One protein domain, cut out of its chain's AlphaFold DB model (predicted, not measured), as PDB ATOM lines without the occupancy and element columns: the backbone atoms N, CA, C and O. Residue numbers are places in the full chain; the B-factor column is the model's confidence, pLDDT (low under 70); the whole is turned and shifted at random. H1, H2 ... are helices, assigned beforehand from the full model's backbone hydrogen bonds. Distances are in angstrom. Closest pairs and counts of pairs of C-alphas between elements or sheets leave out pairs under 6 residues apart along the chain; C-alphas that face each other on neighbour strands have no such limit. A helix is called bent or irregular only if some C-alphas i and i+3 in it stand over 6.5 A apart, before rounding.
ATOM      1  N   THR A  57     -47.887  24.097  46.493       94.81
ATOM      2  CA  THR A  57     -47.745  25.320  47.287       94.81
ATOM      3  C   THR A  57     -47.961  26.566  46.433       94.81
ATOM      4  O   THR A  57     -48.724  27.439  46.832       94.81
ATOM      5  N   THR A  58     -47.375  26.634  45.237       94.81
ATOM      6  CA  THR A  58     -47.587  27.711  44.260       94.81
ATOM      7  C   THR A  58     -49.058  27.795  43.872       94.81
ATOM      8  O   THR A  58     -49.642  28.875  43.873       94.81
ATOM      9  N   SER A  59     -49.696  26.648  43.628       94.25
ATOM     10  CA  SER A  59     -51.134  26.582  43.344       94.25
ATOM     11  C   SER A  59     -51.974  27.141  44.497       94.25
ATOM     12  O   SER A  59     -52.934  27.879  44.276       94.25
ATOM     13  N   ALA A  60     -51.626  26.799  45.741       95.50
ATOM     14  CA  ALA A  60     -52.297  27.323  46.927       95.50
ATOM     15  C   ALA A  60     -52.026  28.823  47.144       95.50
ATOM     16  O   ALA A  60     -52.922  29.538  47.584       95.50
ATOM     17  N   ALA A  61     -50.833  29.310  46.796       96.38
ATOM     18  CA  ALA A  61     -50.459  30.714  46.919       96.38
ATOM     19  C   ALA A  61     -51.290  31.618  45.999       96.38
ATOM     20  O   ALA A  61     -51.715  32.682  46.439       96.38
ATOM     21  N   ILE A  62     -51.598  31.175  44.773       95.62
ATOM     22  CA  ILE A  62     -52.535  31.888  43.885       95.62
ATOM     23  C   ILE A  62     -53.927  31.938  44.514       95.62
ATOM     24  O   ILE A  62     -54.550  32.992  44.571       95.62
ATOM     25  N   LYS A  63     -54.415  30.797  45.021       95.50
ATOM     26  CA  LYS A  63     -55.744  30.713  45.650       95.50
ATOM     27  C   LYS A  63     -55.875  31.607  46.884       95.50
ATOM     28  O   LYS A  63     -56.984  32.009  47.210       95.50
ATOM     29  N   ARG A  64     -54.767  31.874  47.579       96.12
ATOM     30  CA  ARG A  64     -54.693  32.788  48.729       96.12
ATOM     31  C   ARG A  64     -54.295  34.215  48.347       96.12
ATOM     32  O   ARG A  64     -54.040  35.005  49.245       96.12
ATOM     33  N   GLU A  65     -54.209  34.523  47.053       96.25
ATOM     34  CA  GLU A  65     -53.840  35.846  46.532       96.25
ATOM     35  C   GLU A  65     -52.450  36.334  46.996       96.25
ATOM     36  O   GLU A  65     -52.150  37.522  46.955       96.25
ATOM     37  N   ILE A  66     -51.571  35.409  47.402       96.62
ATOM     38  CA  ILE A  66     -50.167  35.698  47.747       96.62
ATOM     39  C   ILE A  66     -49.351  35.910  46.467       96.62
ATOM     40  O   ILE A  66     -48.447  36.740  46.427       96.62
ATOM     41  N   LEU A  67     -49.661  35.137  45.422       96.38
ATOM     42  CA  LEU A  67     -49.053  35.263  44.101       96.38
ATOM     43  C   LEU A  67     -50.104  35.625  43.064       96.38
ATOM     44  O   LEU A  67     -51.189  35.041  43.035       96.38
ATOM     45  N   THR A  68     -49.747  36.532  42.163       94.62
ATOM     46  CA  THR A  68     -50.573  36.861  41.002       94.62
ATOM     47  C   THR A  68     -50.193  35.994  39.795       94.62
ATOM     48  O   THR A  68     -49.039  35.571  39.659       94.62
ATOM     49  N   PRO A  69     -51.124  35.738  38.859       91.38
ATOM     50  CA  PRO A  69     -50.795  35.052  37.608       91.38
ATOM     51  C   PRO A  69     -49.685  35.751  36.804       91.38
ATOM     52  O   PRO A  69     -48.875  35.088  36.161       91.38
ATOM     53  N   ASP A  70     -49.604  37.081  36.866       90.69
ATOM     54  CA  ASP A  70     -48.594  37.865  36.142       90.69
ATOM     55  C   ASP A  70     -47.185  37.686  36.722       90.69
ATOM     56  O   ASP A  70     -46.204  37.569  35.980       90.69
ATOM     57  N   GLN A  71     -47.082  37.568  38.048       92.06
ATOM     58  CA  GLN A  71     -45.843  37.173  38.717       92.06
ATOM     59  C   GLN A  71     -45.380  35.789  38.244       92.06
ATOM     60  O   GLN A  71     -44.209  35.595  37.919       92.06
ATOM     61  N   LEU A  72     -46.294  34.824  38.130       90.75
ATOM     62  CA  LEU A  72     -45.938  33.484  37.662       90.75
ATOM     63  C   LEU A  72     -45.505  33.459  36.200       90.75
ATOM     64  O   LEU A  72     -44.552  32.758  35.882       90.75
ATOM     65  N   ARG A  73     -46.128  34.265  35.334       88.00
ATOM     66  CA  ARG A  73     -45.691  34.422  33.938       88.00
ATOM     67  C   ARG A  73     -44.283  34.998  33.829       88.00
ATOM     68  O   ARG A  73     -43.506  34.552  32.996       88.00
ATOM     69  N   THR A  74     -43.931  35.938  34.706       88.00
ATOM     70  CA  THR A  74     -42.567  36.490  34.766       88.00
ATOM     71  C   THR A  74     -41.542  35.395  35.067       88.00
ATOM     72  O   THR A  74     -40.470  35.367  34.464       88.00
ATOM     73  N   ILE A  75     -41.882  34.469  35.969       88.31
ATOM     74  CA  ILE A  75     -41.038  33.308  36.261       88.31
ATOM     75  C   ILE A  75     -41.016  32.356  35.067       88.31
ATOM     76  O   ILE A  75     -39.931  31.999  34.630       88.31
ATOM     77  N   ASP A  76     -42.170  31.989  34.515       85.81
ATOM     78  CA  ASP A  76     -42.291  31.075  33.373       85.81
ATOM     79  C   ASP A  76     -41.423  31.519  32.185       85.81
ATOM     80  O   ASP A  76     -40.630  30.740  31.676       85.81
ATOM     81  N   CYS A  77     -41.436  32.811  31.834       83.25
ATOM     82  CA  CYS A  77     -40.575  33.351  30.776       83.25
ATOM     83  C   CYS A  77     -39.066  33.257  31.079       83.25
ATOM     84  O   CYS A  77     -38.253  33.316  30.158       83.25
ATOM     85  N   SER A  78     -38.680  33.169  32.355       81.81
ATOM     86  CA  SER A  78     -37.279  33.052  32.787       81.81
ATOM     87  C   SER A  78     -36.803  31.603  32.915       81.81
ATOM     88  O   SER A  78     -35.605  31.330  32.813       81.81
ATOM     89  N   LEU A  79     -37.732  30.672  33.138       77.12
ATOM     90  CA  LEU A  79     -37.463  29.247  33.202       77.12
ATOM     91  C   LEU A  79     -37.562  28.721  31.768       77.12
ATOM     92  O   LEU A  79     -38.654  28.507  31.264       77.12
ATOM     93  N   GLY A  80     -36.432  28.584  31.072       73.81
ATOM     94  CA  GLY A  80     -36.430  28.103  29.684       73.81
ATOM     95  C   GLY A  80     -37.194  26.780  29.491       73.81
ATOM     96  O   GLY A  80     -37.476  26.070  30.458       73.81
ATOM     97  N   ASP A  81     -37.468  26.422  28.233       73.94
ATOM     98  CA  ASP A  81     -38.382  25.336  27.816       73.94
ATOM     99  C   ASP A  81     -38.176  23.965  28.505       73.94
ATOM    100  O   ASP A  81     -39.087  23.135  28.551       73.94
ATOM    101  N   ASP A  82     -36.994  23.710  29.067       70.38
ATOM    102  CA  ASP A  82     -36.654  22.461  29.752       70.38
ATOM    103  C   ASP A  82     -37.265  22.328  31.160       70.38
ATOM    104  O   ASP A  82     -37.294  21.226  31.732       70.38
ATOM    105  N   GLN A  83     -37.755  23.416  31.761       67.81
ATOM    106  CA  GLN A  83     -38.201  23.402  33.150       67.81
ATOM    107  C   GLN A  83     -39.704  23.162  33.277       67.81
ATOM    108  O   GLN A  83     -40.544  24.020  33.040       67.81
ATOM    109  N   LYS A  84     -40.051  21.952  33.718       75.88
ATOM    110  CA  LYS A  84     -41.435  21.471  33.674       75.88
ATOM    111  C   LYS A  84     -42.356  21.982  34.774       75.88
ATOM    112  O   LYS A  84     -43.535  21.696  34.661       75.88
ATOM    113  N   MET A  85     -41.881  22.628  35.842       88.75
ATOM    114  CA  MET A  85     -42.739  22.999  36.979       88.75
ATOM    115  C   MET A  85     -42.251  24.254  37.704       88.75
ATOM    116  O   MET A  85     -41.082  24.321  38.090       88.75
ATOM    117  N   ILE A  86     -43.169  25.190  37.959       90.69
ATOM    118  CA  ILE A  86     -42.924  26.379  38.784       90.69
ATOM    119  C   ILE A  86     -43.141  26.023  40.256       90.69
ATOM    120  O   ILE A  86     -44.234  25.640  40.688       90.69
ATOM    121  N   THR A  87     -42.080  26.167  41.040       93.31
ATOM    122  CA  THR A  87     -42.045  25.839  42.465       93.31
ATOM    123  C   THR A  87     -42.151  27.077  43.338       93.31
ATOM    124  O   THR A  87     -41.648  28.146  42.983       93.31
ATOM    125  N   TRP A  88     -42.701  26.918  44.543       95.12
ATOM    126  CA  TRP A  88     -42.811  28.033  45.485       95.12
ATOM    127  C   TRP A  88     -41.435  28.600  45.857       95.12
ATOM    128  O   TRP A  88     -41.311  29.791  46.127       95.12
ATOM    129  N   ARG A  89     -40.383  27.766  45.823       94.12
ATOM    130  CA  ARG A  89     -38.995  28.184  46.074       94.12
ATOM    131  C   ARG A  89     -38.518  29.171  45.019       94.12
ATOM    132  O   ARG A  89     -37.966  30.206  45.377       94.12
ATOM    133  N   GLN A  90     -38.781  28.896  43.741       93.62
ATOM    134  CA  GLN A  90     -38.479  29.838  42.657       93.62
ATOM    135  C   GLN A  90     -39.258  31.140  42.841       93.62
ATOM    136  O   GLN A  90     -38.664  32.213  42.766       93.62
ATOM    137  N   CYS A  91     -40.547  31.055  43.188       94.38
ATOM    138  CA  CYS A  91     -41.357  32.235  43.492       94.38
ATOM    139  C   CYS A  91     -40.789  33.053  44.656       94.38
ATOM    140  O   CYS A  91     -40.687  34.270  44.558       94.38
ATOM    141  N   SER A  92     -40.347  32.393  45.726       94.38
ATOM    142  CA  SER A  92     -39.778  33.046  46.909       94.38
ATOM    143  C   SER A  92     -38.439  33.750  46.637       94.38
ATOM    144  O   SER A  92     -38.092  34.725  47.310       94.38
ATOM    145  N   LEU A  93     -37.681  33.270  45.645       92.38
ATOM    146  CA  LEU A  93     -36.443  33.901  45.191       92.38
ATOM    147  C   LEU A  93     -36.734  35.099  44.285       92.38
ATOM    148  O   LEU A  93     -36.114  36.143  44.464       92.38
ATOM    149  N   ALA A  94     -37.686  34.955  43.360       93.81
ATOM    150  CA  ALA A  94     -38.068  36.004  42.418       93.81
ATOM    151  C   ALA A  94     -38.813  37.173  43.083       93.81
ATOM    152  O   ALA A  94     -38.662  38.314  42.654       93.81
ATOM    153  N   PHE A  95     -39.586  36.903  44.140       95.19
ATOM    154  CA  PHE A  95     -40.441  37.888  44.806       95.19
ATOM    155  C   PHE A  95     -40.155  37.945  46.314       95.19
ATOM    156  O   PHE A  95     -40.831  37.277  47.103       95.19
ATOM    157  N   PRO A  96     -39.155  38.741  46.743       93.62
ATOM    158  CA  PRO A  96     -38.775  38.853  48.151       93.62
ATOM    159  C   PRO A  96     -39.913  39.323  49.067       93.62
ATOM    160  O   PRO A  96     -40.023  38.824  50.182       93.62
ATOM    161  N   ASP A  97     -40.788  40.209  48.585       95.25
ATOM    162  CA  ASP A  97     -41.866  40.813  49.386       95.25
ATOM    163  C   ASP A  97     -42.893  39.791  49.898       95.25
ATOM    164  O   ASP A  97     -43.493  39.973  50.955       95.25
ATOM    165  N   VAL A  98     -43.078  38.686  49.170       95.31
ATOM    166  CA  VAL A  98     -44.020  37.609  49.531       95.31
ATOM    167  C   VAL A  98     -43.309  36.351  50.032       95.31
ATOM    168  O   VAL A  98     -43.952  35.339  50.314       95.31
ATOM    169  N   ARG A  99     -41.977  36.388  50.171       94.81
ATOM    170  CA  ARG A  99     -41.150  35.230  50.545       94.81
ATOM    171  C   ARG A  99     -41.603  34.588  51.852       94.81
ATOM    172  O   ARG A  99     -41.793  33.375  51.893       94.81
ATOM    173  N   GLU A 100     -41.789  35.384  52.902       94.69
ATOM    174  CA  GLU A 100     -42.180  34.879  54.223       94.69
ATOM    175  C   GLU A 100     -43.572  34.230  54.198       94.69
ATOM    176  O   GLU A 100     -43.789  33.176  54.801       94.69
ATOM    177  N   GLN A 101     -44.505  34.815  53.440       96.50
ATOM    178  CA  GLN A 101     -45.852  34.271  53.265       96.50
ATOM    179  C   GLN A 101     -45.810  32.925  52.530       96.50
ATOM    180  O   GLN A 101     -46.475  31.975  52.940       96.50
ATOM    181  N   LEU A 102     -44.979  32.814  51.488       96.56
ATOM    182  CA  LEU A 102     -44.773  31.564  50.751       96.56
ATOM    183  C   LEU A 102     -44.122  30.477  51.608       96.56
ATOM    184  O   LEU A 102     -44.560  29.331  51.562       96.56
ATOM    185  N   GLN A 103     -43.111  30.826  52.404       95.81
ATOM    186  CA  GLN A 103     -42.456  29.899  53.332       95.81
ATOM    187  C   GLN A 103     -43.434  29.386  54.394       95.81
ATOM    188  O   GLN A 103     -43.516  28.180  54.629       95.81
ATOM    189  N   SER A 104     -44.226  30.284  54.979       96.06
ATOM    190  CA  SER A 104     -45.235  29.935  55.986       96.06
ATOM    191  C   SER A 104     -46.323  29.030  55.403       96.06
ATOM    192  O   SER A 104     -46.678  28.017  56.003       96.06
ATOM    193  N   LEU A 105     -46.800  29.338  54.193       96.75
ATOM    194  CA  LEU A 105     -47.751  28.492  53.473       96.75
ATOM    195  C   LEU A 105     -47.152  27.121  53.130       96.75
ATOM    196  O   LEU A 105     -47.828  26.101  53.255       96.75
ATOM    197  N   ALA A 106     -45.887  27.075  52.704       96.00
ATOM    198  CA  ALA A 106     -45.193  25.823  52.432       96.00
ATOM    199  C   ALA A 106     -45.095  24.962  53.697       96.00
ATOM    200  O   ALA A 106     -45.376  23.764  53.647       96.00
ATOM    201  N   ALA A 107     -44.734  25.566  54.830       96.00
ATOM    202  CA  ALA A 107     -44.672  24.885  56.115       96.00
ATOM    203  C   ALA A 107     -46.031  24.296  56.514       96.00
ATOM    204  O   ALA A 107     -46.094  23.121  56.874       96.00
ATOM    205  N   GLU A 108     -47.113  25.063  56.359       95.75
ATOM    206  CA  GLU A 108     -48.485  24.605  56.601       95.75
ATOM    207  C   GLU A 108     -48.842  23.394  55.721       95.75
ATOM    208  O   GLU A 108     -49.285  22.363  56.226       95.75
ATOM    209  N   ILE A 109     -48.597  23.484  54.411       95.88
ATOM    210  CA  ILE A 109     -48.934  22.433  53.438       95.88
ATOM    211  C   ILE A 109     -48.139  21.147  53.677       95.88
ATOM    212  O   ILE A 109     -48.686  20.052  53.549       95.88
ATOM    213  N   TYR A 110     -46.851  21.260  54.002       94.25
ATOM    214  CA  TYR A 110     -45.999  20.101  54.273       94.25
ATOM    215  C   TYR A 110     -46.123  19.578  55.710       94.25
ATOM    216  O   TYR A 110     -45.500  18.569  56.039       94.25
ATOM    217  N   GLY A 111     -46.923  20.231  56.559       95.12
ATOM    218  CA  GLY A 111     -47.141  19.825  57.945       95.12
ATOM    219  C   GLY A 111     -45.939  20.070  58.858       95.12
ATOM    220  O   GLY A 111     -45.785  19.375  59.863       95.12
TER     221      GLY A 111
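Overview. This is residues 57 to 111 of the 238 residues of an uncharacterized protein of Bacteroidetes bacterium (UniProt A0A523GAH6). A helical hairpin, short H3 and longer H4 side by side, has two more helices set crosswise to it: H1 meets H4 and the beginning of H3 with its first residues, while H2 packs on H3 and stays away from H4. The link of residues 79 to 87 loops from H2 back to H3, and its Asp 81 marks one end of the long axis, with Gly 111 at the other. The printed part has 55 residues with four named helices, H1 to H4 in order, and no named strand; the class is all helix. It is compact, with a radius of gyration of the C-alphas of 10.8 A, and its outline is elongated, 32 by 20 by 18 A.

Along the chain. H1 is residues 57 to 63, 9.8 A long, from C-alpha 57 at (-47.745, 25.320, 47.287). H2 is residues 69 to 78, 14.5 A. H3 is residues 88 to 94, 9.8 A, from C-alpha 88 at (-42.811, 28.033, 45.485). H4 is residues 96 to 110, 21.0 A, ending with C-alpha 110 at (-45.999, 20.101, 54.273); it is irregular, with C-alphas 97 and 100 7.7 A apart.

Arrangement. H3, the hub, touches three helices, and helix packing is mostly crossed. H3 and H4 form a hairpin at a shallow tilt of 8 degrees, opposite ways; their closest C-alphas, of Ser 92 and Arg 99, are 4.5 A apart. H1 touches H4, closest at the C-alphas of Thr 57 and Ala 106, 5.8 A, and is only just about perpendicular to it at 71 degrees. H1 and H3 only just touch, with 3 pairs of C-alphas within 8 A, the closest being Thr 58 and Trp 88 at 4.9 A. H2 touches H3, about perpendicular at 77 degrees, with the closest C-alphas, of Ile 75 and Cys 91, 7.3 A apart. H2 and H4 are apart. In H1 and H3 every O i to N i+4 pair is within hydrogen-bond range; in H2 5 of 6 are, in H4 9 of 11.

Size, cuts and confidence. The C-alphas farthest apart, of Asp 81 and Gly 111, are 31.9 A apart. The printed part has no cut, and no link is long. Mean pLDDT of the printed part is 91.3; residue 83 alone is under 70.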